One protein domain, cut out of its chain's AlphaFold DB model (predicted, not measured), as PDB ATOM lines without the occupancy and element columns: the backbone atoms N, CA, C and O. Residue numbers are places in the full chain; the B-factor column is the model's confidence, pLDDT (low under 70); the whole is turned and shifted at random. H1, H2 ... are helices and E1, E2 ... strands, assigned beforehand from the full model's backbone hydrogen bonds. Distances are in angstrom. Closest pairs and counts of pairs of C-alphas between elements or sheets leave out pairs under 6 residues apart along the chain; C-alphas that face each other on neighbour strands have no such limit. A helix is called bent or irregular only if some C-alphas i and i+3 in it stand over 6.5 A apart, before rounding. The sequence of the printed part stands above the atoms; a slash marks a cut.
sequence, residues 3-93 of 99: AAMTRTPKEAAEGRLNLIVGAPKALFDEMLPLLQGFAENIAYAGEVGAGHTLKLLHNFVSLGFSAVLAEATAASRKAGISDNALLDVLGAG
ATOM      1  N   ALA A   3     176.513 180.372 127.930       96.38
ATOM      2  CA  ALA A   3     175.499 180.945 127.050       96.38
ATOM      3  C   ALA A   3     175.318 182.426 127.385       96.38
ATOM      4  O   ALA A   3     174.468 182.809 128.191       96.38
ATOM      5  N   ALA A   4     176.163 183.266 126.791       95.50
ATOM      6  CA  ALA A   4     176.074 184.703 126.977       95.50
ATOM      7  C   ALA A   4     174.795 185.227 126.313       95.50
ATOM      8  O   ALA A   4     174.530 184.943 125.145       95.50
ATOM      9  N   MET A   5     174.015 186.010 127.053       94.38
ATOM     10  CA  MET A   5     172.734 186.543 126.593       94.38
ATOM     11  C   MET A   5     172.826 188.027 126.236       94.38
ATOM     12  O   MET A   5     173.600 188.795 126.815       94.38
ATOM     13  N   THR A   6     172.021 188.437 125.264       91.06
ATOM     14  CA  THR A   6     171.806 189.842 124.901       91.06
ATOM     15  C   THR A   6     170.309 190.119 124.751       91.06
ATOM     16  O   THR A   6     169.526 189.171 124.713       91.06
ATOM     17  N   ARG A   7     169.938 191.406 124.628       92.50
ATOM     18  CA  ARG A   7     168.578 191.982 124.774       92.50
ATOM     19  C   ARG A   7     168.199 192.286 126.224       92.50
ATOM     20  O   ARG A   7     169.052 192.227 127.108       92.50
ATOM     21  N   THR A   8     166.970 192.746 126.440       93.19
ATOM     22  CA  THR A   8     166.494 193.271 127.721       93.19
ATOM     23  C   THR A   8     165.581 192.261 128.430       93.19
ATOM     24  O   THR A   8     165.153 191.274 127.824       93.19
ATOM     25  N   PRO A   9     165.230 192.496 129.711       95.44
ATOM     26  CA  PRO A   9     164.275 191.653 130.432       95.44
ATOM     27  C   PRO A   9     162.914 191.519 129.738       95.44
ATOM     28  O   PRO A   9     162.248 190.499 129.900       95.44
ATOM     29  N   LYS A  10     162.508 192.519 128.942       95.31
ATOM     30  CA  LYS A  10     161.276 192.449 128.155       95.31
ATOM     31  C   LYS A  10     161.345 191.320 127.130       95.31
ATOM     32  O   LYS A  10     160.467 190.465 127.108       95.31
ATOM     33  N   GLU A  11     162.408 191.276 126.326       96.81
ATOM     34  CA  GLU A  11     162.574 190.208 125.339       96.81
ATOM     35  C   GLU A  11     162.797 188.849 126.010       96.81
ATOM     36  O   GLU A  11     162.387 187.834 125.458       96.81
ATOM     37  N   ALA A  12     163.374 188.816 127.217       94.56
ATOM     38  CA  ALA A  12     163.462 187.593 128.016       94.56
ATOM     39  C   ALA A  12     162.084 187.011 128.353       94.56
ATOM     40  O   ALA A  12     161.852 185.825 128.136       94.56
ATOM     41  N   ALA A  13     161.161 187.849 128.836       94.25
ATOM     42  CA  ALA A  13     159.800 187.428 129.167       94.25
ATOM     43  C   ALA A  13     159.007 186.953 127.937       94.25
ATOM     44  O   ALA A  13     158.118 186.116 128.056       94.25
ATOM     45  N   GLU A  14     159.341 187.473 126.758       96.06
ATOM     46  CA  GLU A  14     158.705 187.120 125.487       96.06
ATOM     47  C   GLU A  14     159.366 185.913 124.793       96.06
ATOM     48  O   GLU A  14     158.934 185.530 123.707       96.06
ATOM     49  N   GLY A  15     160.416 185.316 125.377       95.12
ATOM     50  CA  GLY A  15     161.152 184.198 124.770       95.12
ATOM     51  C   GLY A  15     161.975 184.599 123.541       95.12
ATOM     52  O   GLY A  15     162.250 183.783 122.665       95.12
ATOM     53  N   ARG A  16     162.357 185.873 123.458       96.44
ATOM     54  CA  ARG A  16     163.021 186.490 122.307       96.44
ATOM     55  C   ARG A  16     164.464 186.868 122.606       96.44
ATOM     56  O   ARG A  16     164.955 187.860 122.072       96.44
ATOM     57  N   LEU A  17     165.160 186.145 123.481       97.56
ATOM     58  CA  LEU A  17     166.575 186.422 123.738       97.56
ATOM     59  C   LEU A  17     167.457 186.097 122.533       97.56
ATOM     60  O   LEU A  17     167.102 185.338 121.632       97.56
ATOM     61  N   ASN A  18     168.651 186.675 122.571       96.62
ATOM     62  CA  ASN A  18     169.753 186.330 121.689       96.62
ATOM     63  C   ASN A  18     170.843 185.661 122.527       96.62
ATOM     64  O   ASN A  18     171.286 186.246 123.521       96.62
ATOM     65  N   LEU A  19     171.297 184.483 122.114       97.75
ATOM     66  CA  LEU A  19     172.321 183.704 122.800       97.75
ATOM     67  C   LEU A  19     173.581 183.564 121.952       97.75
ATOM     68  O   LEU A  19     173.524 183.377 120.738       97.75
ATOM     69  N   ILE A  20     174.721 183.595 122.632       97.75
ATOM     70  CA  ILE A  20     176.031 183.244 122.097       97.75
ATOM     71  C   ILE A  20     176.565 182.100 122.959       97.75
ATOM     72  O   ILE A  20     176.825 182.294 124.149       97.75
ATOM     73  N   VAL A  21     176.693 180.908 122.379       98.31
ATOM     74  CA  VAL A  21     176.906 179.667 123.131       98.31
ATOM     75  C   VAL A  21     178.282 179.073 122.850       98.31
ATOM     76  O   VAL A  21     178.599 178.754 121.704       98.31
ATOM     77  N   GLY A  22     179.074 178.895 123.907       98.50
ATOM     78  CA  GLY A  22     180.306 178.109 123.915       98.50
ATOM     79  C   GLY A  22     180.060 176.716 124.500       98.50
ATOM     80  O   GLY A  22     179.616 176.566 125.643       98.50
ATOM     81  N   ALA A  23     180.311 175.667 123.721       98.50
ATOM     82  CA  ALA A  23     180.148 174.275 124.133       98.50
ATOM     83  C   ALA A  23     180.837 173.308 123.152       98.50
ATOM     84  O   ALA A  23     181.011 173.641 121.979       98.50
ATOM     85  N   PRO A  24     181.127 172.063 123.569       98.50
ATOM     86  CA  PRO A  24     181.370 170.996 122.609       98.50
ATOM     87  C   PRO A  24     180.173 170.882 121.659       98.50
ATOM     88  O   PRO A  24     179.022 170.923 122.105       98.50
ATOM     89  N   LYS A  25     180.429 170.723 120.357       98.19
ATOM     90  CA  LYS A  25     179.384 170.749 119.318       98.19
ATOM     91  C   LYS A  25     178.220 169.784 119.589       98.19
ATOM     92  O   LYS A  25     177.068 170.179 119.459       98.19
ATOM     93  N   ALA A  26     178.512 168.565 120.044       98.38
ATOM     94  CA  ALA A  26     177.483 167.579 120.382       98.38
ATOM     95  C   ALA A  26     176.535 168.065 121.495       98.38
ATOM     96  O   ALA A  26     175.323 167.925 121.370       98.38
ATOM     97  N   LEU A  27     177.075 168.700 122.544       98.44
ATOM     98  CA  LEU A  27     176.274 169.263 123.635       98.44
ATOM     99  C   LEU A  27     175.454 170.473 123.164       98.44
ATOM    100  O   LEU A  27     174.318 170.646 123.592       98.44
ATOM    101  N   PHE A  28     176.018 171.312 122.287       98.56
ATOM    102  CA  PHE A  28     175.267 172.411 121.677       98.56
ATOM    103  C   PHE A  28     174.052 171.885 120.903       98.56
ATOM    104  O   PHE A  28     172.950 172.387 121.099       98.56
ATOM    105  N   ASP A  29     174.245 170.860 120.068       98.38
ATOM    106  CA  ASP A  29     173.175 170.272 119.256       98.38
ATOM    107  C   ASP A  29     172.094 169.601 120.106       98.38
ATOM    108  O   ASP A  29     170.907 169.763 119.827       98.38
ATOM    109  N   GLU A  30     172.490 168.913 121.179       98.50
ATOM    110  CA  GLU A  30     171.565 168.312 122.144       98.50
ATOM    111  C   GLU A  30     170.708 169.369 122.859       98.50
ATOM    112  O   GLU A  30     169.509 169.177 123.058       98.50
ATOM    113  N   MET A  31     171.308 170.500 123.236       98.19
ATOM    114  CA  MET A  31     170.643 171.551 124.016       98.19
ATOM    115  C   MET A  31     169.891 172.570 123.159       98.19
ATOM    116  O   MET A  31     169.044 173.296 123.685       98.19
ATOM    117  N   LEU A  32     170.163 172.632 121.855       98.00
ATOM    118  CA  LEU A  32     169.567 173.609 120.946       98.00
ATOM    119  C   LEU A  32     168.028 173.675 121.033       98.00
ATOM    120  O   LEU A  32     167.523 174.794 121.147       98.00
ATOM    121  N   PRO A  33     167.270 172.557 121.077       97.81
ATOM    122  CA  PRO A  33     165.809 172.612 121.191       97.81
ATOM    123  C   PRO A  33     165.322 173.292 122.477       97.81
ATOM    124  O   PRO A  33     164.322 174.005 122.464       97.81
ATOM    125  N   LEU A  34     166.039 173.107 123.589       97.19
ATOM    126  CA  LEU A  34     165.713 173.748 124.863       97.19
ATOM    127  C   LEU A  34     166.022 175.247 124.821       97.19
ATOM    128  O   LEU A  34     165.221 176.059 125.280       97.19
ATOM    129  N   LEU A  35     167.162 175.621 124.235       97.44
ATOM    130  CA  LEU A  35     167.562 177.021 124.083       97.44
ATOM    131  C   LEU A  35     166.593 177.797 123.175       97.44
ATOM    132  O   LEU A  35     166.267 178.947 123.461       97.44
ATOM    133  N   GLN A  36     166.067 177.151 122.130       97.31
ATOM    134  CA  GLN A  36     165.038 177.711 121.243       97.31
ATOM    135  C   GLN A  36     163.699 177.975 121.947       97.31
ATOM    136  O   GLN A  36     162.876 178.725 121.431       97.31
ATOM    137  N   GLY A  37     163.476 177.406 123.136       96.56
ATOM    138  CA  GLY A  37     162.272 177.662 123.925       96.56
ATOM    139  C   GLY A  37     162.188 179.078 124.506       96.56
ATOM    140  O   GLY A  37     161.101 179.507 124.887       96.56
ATOM    141  N   PHE A  38     163.307 179.807 124.590       95.94
ATOM    142  CA  PHE A  38     163.352 181.152 125.185       95.94
ATOM    143  C   PHE A  38     164.256 182.149 124.438       95.94
ATOM    144  O   PHE A  38     164.439 183.287 124.887       95.94
ATOM    145  N   ALA A  39     164.835 181.737 123.311       97.31
ATOM    146  CA  ALA A  39     165.687 182.566 122.476       97.31
ATOM    147  C   ALA A  39     165.344 182.385 120.995       97.31
ATOM    148  O   ALA A  39     165.102 181.273 120.533       97.31
ATOM    149  N   GLU A  40     165.385 183.480 120.238       95.94
ATOM    150  CA  GLU A  40     165.113 183.475 118.796       95.94
ATOM    151  C   GLU A  40     166.394 183.387 117.955       95.94
ATOM    152  O   GLU A  40     166.399 182.734 116.916       95.94
ATOM    153  N   ASN A  41     167.498 183.997 118.408       96.62
ATOM    154  CA  ASN A  41     168.783 183.947 117.710       96.62
ATOM    155  C   ASN A  41     169.813 183.256 118.596       96.62
ATOM    156  O   ASN A  41     170.123 183.741 119.684       96.62
ATOM    157  N   ILE A  42     170.362 182.135 118.133       97.81
ATOM    158  CA  ILE A  42     171.313 181.323 118.899       97.81
ATOM    159  C   ILE A  42     172.548 181.097 118.031       97.81
ATOM    160  O   ILE A  42     172.503 180.362 117.047       97.81
ATOM    161  N   ALA A  43     173.654 181.743 118.391       97.25
ATOM    162  CA  ALA A  43     174.929 181.606 117.703       97.25
ATOM    163  C   ALA A  43     175.820 180.584 118.418       97.25
ATOM    164  O   ALA A  43     176.051 180.691 119.624       97.25
ATOM    165  N   TYR A  44     176.364 179.624 117.670       98.06
ATOM    166  CA  TYR A  44     177.427 178.748 118.157       98.06
ATOM    167  C   TYR A  44     178.780 179.459 118.042       98.06
ATOM    168  O   TYR A  44     179.187 179.833 116.944       98.06
ATOM    169  N   ALA A  45     179.467 179.657 119.166       97.50
ATOM    170  CA  ALA A  45     180.725 180.404 119.234       97.50
ATOM    171  C   ALA A  45     181.980 179.516 119.245       97.50
ATOM    172  O   ALA A  45     183.087 180.035 119.126       97.50
ATOM    173  N   GLY A  46     181.823 178.198 119.380       97.38
ATOM    174  CA  GLY A  46     182.924 177.245 119.519       97.38
ATOM    175  C   GLY A  46     182.910 176.567 120.884       97.38
ATOM    176  O   GLY A  46     181.847 176.365 121.467       97.38
ATOM    177  N   GLU A  47     184.088 176.211 121.391       98.19
ATOM    178  CA  GLU A  47     184.249 175.506 122.667       98.19
ATOM    179  C   GLU A  47     183.851 176.351 123.890       98.19
ATOM    180  O   GLU A  47     183.577 177.550 123.801       98.19
ATOM    181  N   VAL A  48     183.813 175.712 125.065       98.25
ATOM    182  CA  VAL A  48     183.494 176.387 126.333       98.25
ATOM    183  C   VAL A  48     184.419 177.590 126.558       98.25
ATOM    184  O   VAL A  48     185.636 177.492 126.434       98.25
ATOM    185  N   GLY A  49     183.823 178.726 126.912       97.69
ATOM    186  CA  GLY A  49     184.465 180.024 127.087       97.69
ATOM    187  C   GLY A  49     184.309 180.942 125.875       97.69
ATOM    188  O   GLY A  49     184.278 182.161 126.044       97.69
ATOM    189  N   ALA A  50     184.147 180.392 124.665       97.94
ATOM    190  CA  ALA A  50     184.064 181.192 123.445       97.94
ATOM    191  C   ALA A  50     182.831 182.109 123.416       97.94
ATOM    192  O   ALA A  50     182.913 183.226 122.901       97.94
ATOM    193  N   GLY A  51     181.708 181.681 124.006       97.56
ATOM    194  CA  GLY A  51     180.484 182.478 124.059       97.56
ATOM    195  C   GLY A  51     180.660 183.747 124.892       97.56
ATOM    196  O   GLY A  51     180.397 184.857 124.418       97.56
ATOM    197  N   HIS A  52     181.184 183.607 126.110       97.38
ATOM    198  CA  HIS A  52     181.536 184.749 126.953       97.38
ATOM    199  C   HIS A  52     182.631 185.625 126.338       97.38
ATOM    200  O   HIS A  52     182.491 186.848 126.346       97.38
ATOM    201  N   THR A  53     183.690 185.038 125.768       97.81
ATOM    202  CA  THR A  53     184.759 185.807 125.112       97.81
ATOM    203  C   THR A  53     184.209 186.660 123.975       97.81
ATOM    204  O   THR A  53     184.496 187.856 123.918       97.81
ATOM    205  N   LEU A  54     183.362 186.097 123.109       95.94
ATOM    206  CA  LEU A  54     182.759 186.854 122.015       95.94
ATOM    207  C   LEU A  54     181.844 187.972 122.536       95.94
ATOM    208  O   LEU A  54     181.853 189.082 122.001       95.94
ATOM    209  N   LYS A  55     181.112 187.735 123.632       95.00
ATOM    210  CA  LYS A  55     180.311 188.780 124.282       95.00
ATOM    211  C   LYS A  55     181.173 189.911 124.853       95.00
ATOM    212  O   LYS A  55     180.798 191.080 124.734       95.00
ATOM    213  N   LEU A  56     182.318 189.589 125.453       96.25
ATOM    214  CA  LEU A  56     183.265 190.589 125.942       96.25
ATOM    215  C   LEU A  56     183.857 191.404 124.791       96.25
ATOM    216  O   LEU A  56     183.899 192.626 124.897       96.25
ATOM    217  N   LEU A  57     184.225 190.767 123.675       95.62
ATOM    218  CA  LEU A  57     184.695 191.461 122.471       95.62
ATOM    219  C   LEU A  57     183.624 192.398 121.896       95.62
ATOM    220  O   LEU A  57     183.916 193.554 121.598       95.62
ATOM    221  N   HIS A  58     182.372 191.942 121.816       90.62
ATOM    222  CA  HIS A  58     181.248 192.788 121.410       90.62
ATOM    223  C   HIS A  58     181.120 194.029 122.310       90.62
ATOM    224  O   HIS A  58     181.001 195.153 121.821       90.62
ATOM    225  N   ASN A  59     181.154 193.846 123.633       91.12
ATOM    226  CA  ASN A  59     181.072 194.964 124.575       91.12
ATOM    227  C   ASN A  59     182.292 195.890 124.476       91.12
ATOM    228  O   ASN A  59     182.132 197.105 124.547       91.12
ATOM    229  N   PHE A  60     183.488 195.334 124.277       95.62
ATOM    230  CA  PHE A  60     184.722 196.094 124.108       95.62
ATOM    231  C   PHE A  60     184.643 197.035 122.902       95.62
ATOM    232  O   PHE A  60     184.893 198.230 123.044       95.62
ATOM    233  N   VAL A  61     184.211 196.531 121.742       94.00
ATOM    234  CA  VAL A  61     184.031 197.349 120.529       94.00
ATOM    235  C   VAL A  61     182.960 198.420 120.744       94.00
ATOM    236  O   VAL A  61     183.185 199.587 120.432       94.00
ATOM    237  N   SER A  62     181.817 198.050 121.326       89.69
ATOM    238  CA  SER A  62     180.701 198.972 121.576       89.69
ATOM    239  C   SER A  62     181.082 200.134 122.509       89.69
ATOM    240  O   SER A  62     180.791 201.300 122.219       89.69
ATOM    241  N   LEU A  63     181.782 199.834 123.607       94.19
ATOM    242  CA  LEU A  63     182.269 200.841 124.552       94.19
ATOM    243  C   LEU A  63     183.401 201.681 123.955       94.19
ATOM    244  O   LEU A  63     183.396 202.899 124.117       94.19
ATOM    245  N   GLY A  64     184.330 201.055 123.226       96.12
ATOM    246  CA  GLY A  64     185.410 201.760 122.536       96.12
ATOM    247  C   GLY A  64     184.875 202.778 121.530       96.12
ATOM    248  O   GLY A  64     185.292 203.934 121.536       96.12
ATOM    249  N   PHE A  65     183.882 202.389 120.729       92.94
ATOM    250  CA  PHE A  65     183.238 203.294 119.781       92.94
ATOM    251  C   PHE A  65     182.521 204.458 120.483       92.94
ATOM    252  O   PHE A  65     182.645 205.608 120.068       92.94
ATOM    253  N   SER A  66     181.838 204.181 121.597       93.12
ATOM    254  CA  SER A  66     181.182 205.215 122.409       93.12
ATOM    255  C   SER A  66     182.183 206.228 122.977       93.12
ATOM    256  O   SER A  66     181.916 207.429 122.963       93.12
ATOM    257  N   ALA A  67     183.350 205.764 123.438       96.38
ATOM    258  CA  ALA A  67     184.414 206.634 123.934       96.38
ATOM    259  C   ALA A  67     184.987 207.528 122.821       96.38
ATOM    260  O   ALA A  67     185.081 208.742 122.997       96.38
ATOM    261  N   VAL A  68     185.281 206.952 121.650       94.62
ATOM    262  CA  VAL A  68     185.757 207.706 120.477       94.62
ATOM    263  C   VAL A  68     184.733 208.759 120.049       94.62
ATOM    264  O   VAL A  68     185.096 209.908 119.799       94.62
ATOM    265  N   LEU A  69     183.446 208.402 120.005       92.19
ATOM    266  CA  LEU A  69     182.381 209.337 119.650       92.19
ATOM    267  C   LEU A  69     182.261 210.482 120.666       92.19
ATOM    268  O   LEU A  69     182.054 211.633 120.273       92.19
ATOM    269  N   ALA A  70     182.421 210.193 121.959       94.25
ATOM    270  CA  ALA A  70     182.409 211.212 123.004       94.25
ATOM    271  C   ALA A  70     183.566 212.213 122.838       94.25
ATOM    272  O   ALA A  70     183.337 213.426 122.886       94.25
ATOM    273  N   GLU A  71     184.785 211.734 122.575       96.75
ATOM    274  CA  GLU A  71     185.940 212.603 122.319       96.75
ATOM    275  C   GLU A  71     185.780 213.423 121.034       96.75
ATOM    276  O   GLU A  71     186.017 214.633 121.042       96.75
ATOM    277  N   ALA A  72     185.312 212.802 119.947       94.19
ATOM    278  CA  ALA A  72     185.045 213.493 118.687       94.19
ATOM    279  C   ALA A  72     183.996 214.603 118.862       94.19
ATOM    280  O   ALA A  72     184.174 215.719 118.372       94.19
ATOM    281  N   THR A  73     182.937 214.328 119.629       94.62
ATOM    282  CA  THR A  73     181.905 215.319 119.960       94.62
ATOM    283  C   THR A  73     182.507 216.491 120.733       94.62
ATOM    284  O   THR A  73     182.316 217.646 120.349       94.62
ATOM    285  N   ALA A  74     183.300 216.224 121.775       96.56
ATOM    286  CA  ALA A  74     183.957 217.272 122.556       96.56
ATOM    287  C   ALA A  74     184.919 218.127 121.706       96.56
ATOM    288  O   ALA A  74     184.905 219.359 121.802       96.56
ATOM    289  N   ALA A  75     185.713 217.494 120.840       97.25
ATOM    290  CA  ALA A  75     186.619 218.180 119.923       97.25
ATOM    291  C   ALA A  75     185.863 219.059 118.912       97.25
ATOM    292  O   ALA A  75     186.245 220.211 118.698       97.25
ATOM    293  N   SER A  76     184.759 218.559 118.345       96.62
ATOM    294  CA  SER A  76     183.934 219.305 117.385       96.62
ATOM    295  C   SER A  76     183.345 220.581 117.998       96.62
ATOM    296  O   SER A  76     183.466 221.661 117.417       96.62
ATOM    297  N   ARG A  77     182.822 220.494 119.228       96.38
ATOM    298  CA  ARG A  77     182.270 221.640 119.961       96.38
ATOM    299  C   ARG A  77     183.341 222.687 120.241       96.38
ATOM    300  O   ARG A  77     183.094 223.877 120.070       96.38
ATOM    301  N   LYS A  78     184.555 222.257 120.608       97.75
ATOM    302  CA  LYS A  78     185.702 223.162 120.797       97.75
ATOM    303  C   LYS A  78     186.101 223.873 119.497       97.75
ATOM    304  O   LYS A  78     186.557 225.010 119.548       97.75
ATOM    305  N   ALA A  79     185.911 223.223 118.351       97.75
ATOM    306  CA  ALA A  79     186.130 223.801 117.027       97.75
ATOM    307  C   ALA A  79     184.959 224.676 116.528       97.75
ATOM    308  O   ALA A  79     185.024 225.191 115.415       97.75
ATOM    309  N   GLY A  80     183.896 224.856 117.323       97.31
ATOM    310  CA  GLY A  80     182.719 225.641 116.940       97.31
ATOM    311  C   GLY A  80     181.783 224.934 115.954       97.31
ATOM    312  O   GLY A  80     180.961 225.588 115.317       97.31
ATOM    313  N   ILE A  81     181.902 223.612 115.812       97.06
ATOM    314  CA  ILE A  81     181.036 222.793 114.958       97.06
ATOM    315  C   ILE A  81     179.787 222.402 115.757       97.06
ATOM    316  O   ILE A  81     179.878 222.066 116.939       97.06
ATOM    317  N   SER A  82     178.613 222.454 115.121       94.94
ATOM    318  CA  SER A  82     177.362 222.026 115.749       94.94
ATOM    319  C   SER A  82     177.253 220.499 115.805       94.94
ATOM    320  O   SER A  82     177.672 219.801 114.881       94.94
ATOM    321  N   ASP A  83     176.616 219.981 116.858       91.00
ATOM    322  CA  ASP A  83     176.389 218.539 117.012       91.00
ATOM    323  C   ASP A  83     175.621 217.950 115.816       91.00
ATOM    324  O   ASP A  83     175.958 216.868 115.351       91.00
ATOM    325  N   ASN A  84     174.641 218.678 115.267       92.81
ATOM    326  CA  ASN A  84     173.889 218.233 114.088       92.81
ATOM    327  C   ASN A  84     174.799 218.049 112.868       92.81
ATOM    328  O   ASN A  84     174.727 217.018 112.214       92.81
ATOM    329  N   ALA A  85     175.705 218.998 112.599       93.56
ATOM    330  CA  ALA A  85     176.632 218.878 111.475       93.56
ATOM    331  C   ALA A  85     177.591 217.688 111.651       93.56
ATOM    332  O   ALA A  85     177.885 216.983 110.687       93.56
ATOM    333  N   LEU A  86     178.053 217.432 112.882       91.81
ATOM    334  CA  LEU A  86     178.857 216.249 113.189       91.81
ATOM    335  C   LEU A  86     178.063 214.954 112.954       91.81
ATOM    336  O   LEU A  86     178.569 214.033 112.314       91.81
ATOM    337  N   LEU A  87     176.832 214.883 113.465       89.25
ATOM    338  CA  LEU A  87     175.966 213.711 113.344       89.25
ATOM    339  C   LEU A  87     175.587 213.420 111.890       89.25
ATOM    340  O   LEU A  87     175.632 212.260 111.487       89.25
ATOM    341  N   ASP A  88     175.286 214.448 111.097       89.94
ATOM    342  CA  ASP A  88     174.968 214.303 109.675       89.94
ATOM    343  C   ASP A  88     176.157 213.708 108.906       89.94
ATOM    344  O   ASP A  88     175.996 212.766 108.130       89.94
ATOM    345  N   VAL A  89     177.375 214.198 109.169       89.06
ATOM    346  CA  VAL A  89     178.599 213.698 108.523       89.06
ATOM    347  C   VAL A  89     178.939 212.274 108.977       89.06
ATOM    348  O   VAL A  89     179.258 211.424 108.143       89.06
ATOM    349  N   LEU A  90     178.857 211.981 110.279       87.25
ATOM    350  CA  LEU A  90     179.126 210.638 110.804       87.25
ATOM    351  C   LEU A  90     178.085 209.618 110.334       87.25
ATOM    352  O   LEU A  90     178.456 208.494 110.001       87.25
ATOM    353  N   GLY A  91     176.812 210.010 110.282       82.25
ATOM    354  CA  GLY A  91     175.703 209.172 109.836       82.25
ATOM    355  C   GLY A  91     175.688 208.918 108.327       82.25
ATOM    356  O   GLY A  91     175.273 207.840 107.902       82.25
ATOM    357  N   ALA A  92     176.169 209.874 107.522       78.81
ATOM    358  CA  ALA A  92     176.354 209.703 106.079       78.81
ATOM    359  C   ALA A  92     177.610 208.882 105.722       78.81
ATOM    360  O   ALA A  92     177.679 208.308 104.635       78.81
ATOM    361  N   GLY A  93     178.604 208.826 106.616       64.75
ATOM    362  CA  GLY A  93     179.843 208.063 106.444       64.75
ATOM    363  C   GLY A  93     179.883 206.728 107.204       64.75
ATOM    364  O   GLY A  93     178.920 206.296 107.832       64.75
TER     365      GLY A  93
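Overview. This is residues 3 to 93 of the 99 residues of an uncharacterized protein of Halomonas axialensis (UniProt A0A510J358). A small head, in which H2 covers one face of a three-stranded sheet, sends out one long helix, H3, as a straight arm; beyond residue 78 of this arm a tight link folds back into a short helix, H4, that packs on residues 73 to 77 of H3. The arm makes most of the length, and its residues 57 to 68 stand free between the head and H4. The printed part has 91 residues with four named helices and three named strands, in the order E1 H1 E2 H2 E3 H3 H4. The sheet runs E1 E2 E3 and is mixed; the class is mixed, helices and strands. The whole is extended, with a radius of gyration of the C-alphas of 18.9 A and spans of 58 by 27 by 21 A.

Along the chain. E1, residues 3 to 6, begins at C-alpha 3 at (175.499, 180.945, 127.050). H1 is residues 9 to 13, and E2, residues 17 to 22, is 16.1 A long. H2, residues 25 to 35, is 14.2 A long and irregular: C-alphas 30 and 33 are 7.2 A apart. E3, residues 39 to 46, is 18.3 A long. H3, residues 50 to 78, runs 42.1 A from C-alpha 50 at (184.064, 181.192, 123.445) to C-alpha 78 at (185.702, 223.162, 120.797). H4, residues 83 to 92, is 14.1 A long and ends at C-alpha 92 at (176.354, 209.703, 106.079).

Arrangement. E1 and E2 are antiparallel at 149 degrees, with N 4 and O 20 at 2.9 A. E2 and E3 are parallel at 17 degrees, with N 19 and O 41 at 2.8 A. E2, H2 and E3 form a strand-helix-strand unit, two parallel neighbour strands with a helix between, and its crossover is right-handed. H2 is on the sheet over E2 and E3, at a height of 9.9 A, and runs along the strands, at 10 degrees to E3 on the local plane; its closest C-alphas to E3 are those of Lys 25 and Gly 46, 7.4 A apart. H3 is on the opposite face and stands up from the sheet, rising 48 degrees; the closest C-alphas of E2 and H3 are those of Gly 22 and Gly 51, 4.4 A apart. H1 is on the sheet, only just over E2 with 3 C-alphas. H3, with residues 73 to 77 alone, touches H4; the closest C-alphas are those of Thr 73 and Asp 83, 7.0 A apart. They run opposite ways at a steep tilt of 47 degrees. H4 is not on the sheet. Every O i to N i+4 pair is within hydrogen-bond range in H1, H3 and H4, and 5 of 7 in H2.

Size, cuts and confidence. The C-alphas farthest apart are those of Glu 30 and Gly 80, 58.6 A. The printed part has no cut, and each of its six links is tight. The mean pLDDT of the printed part is 95.0; residue 93 alone is under 70.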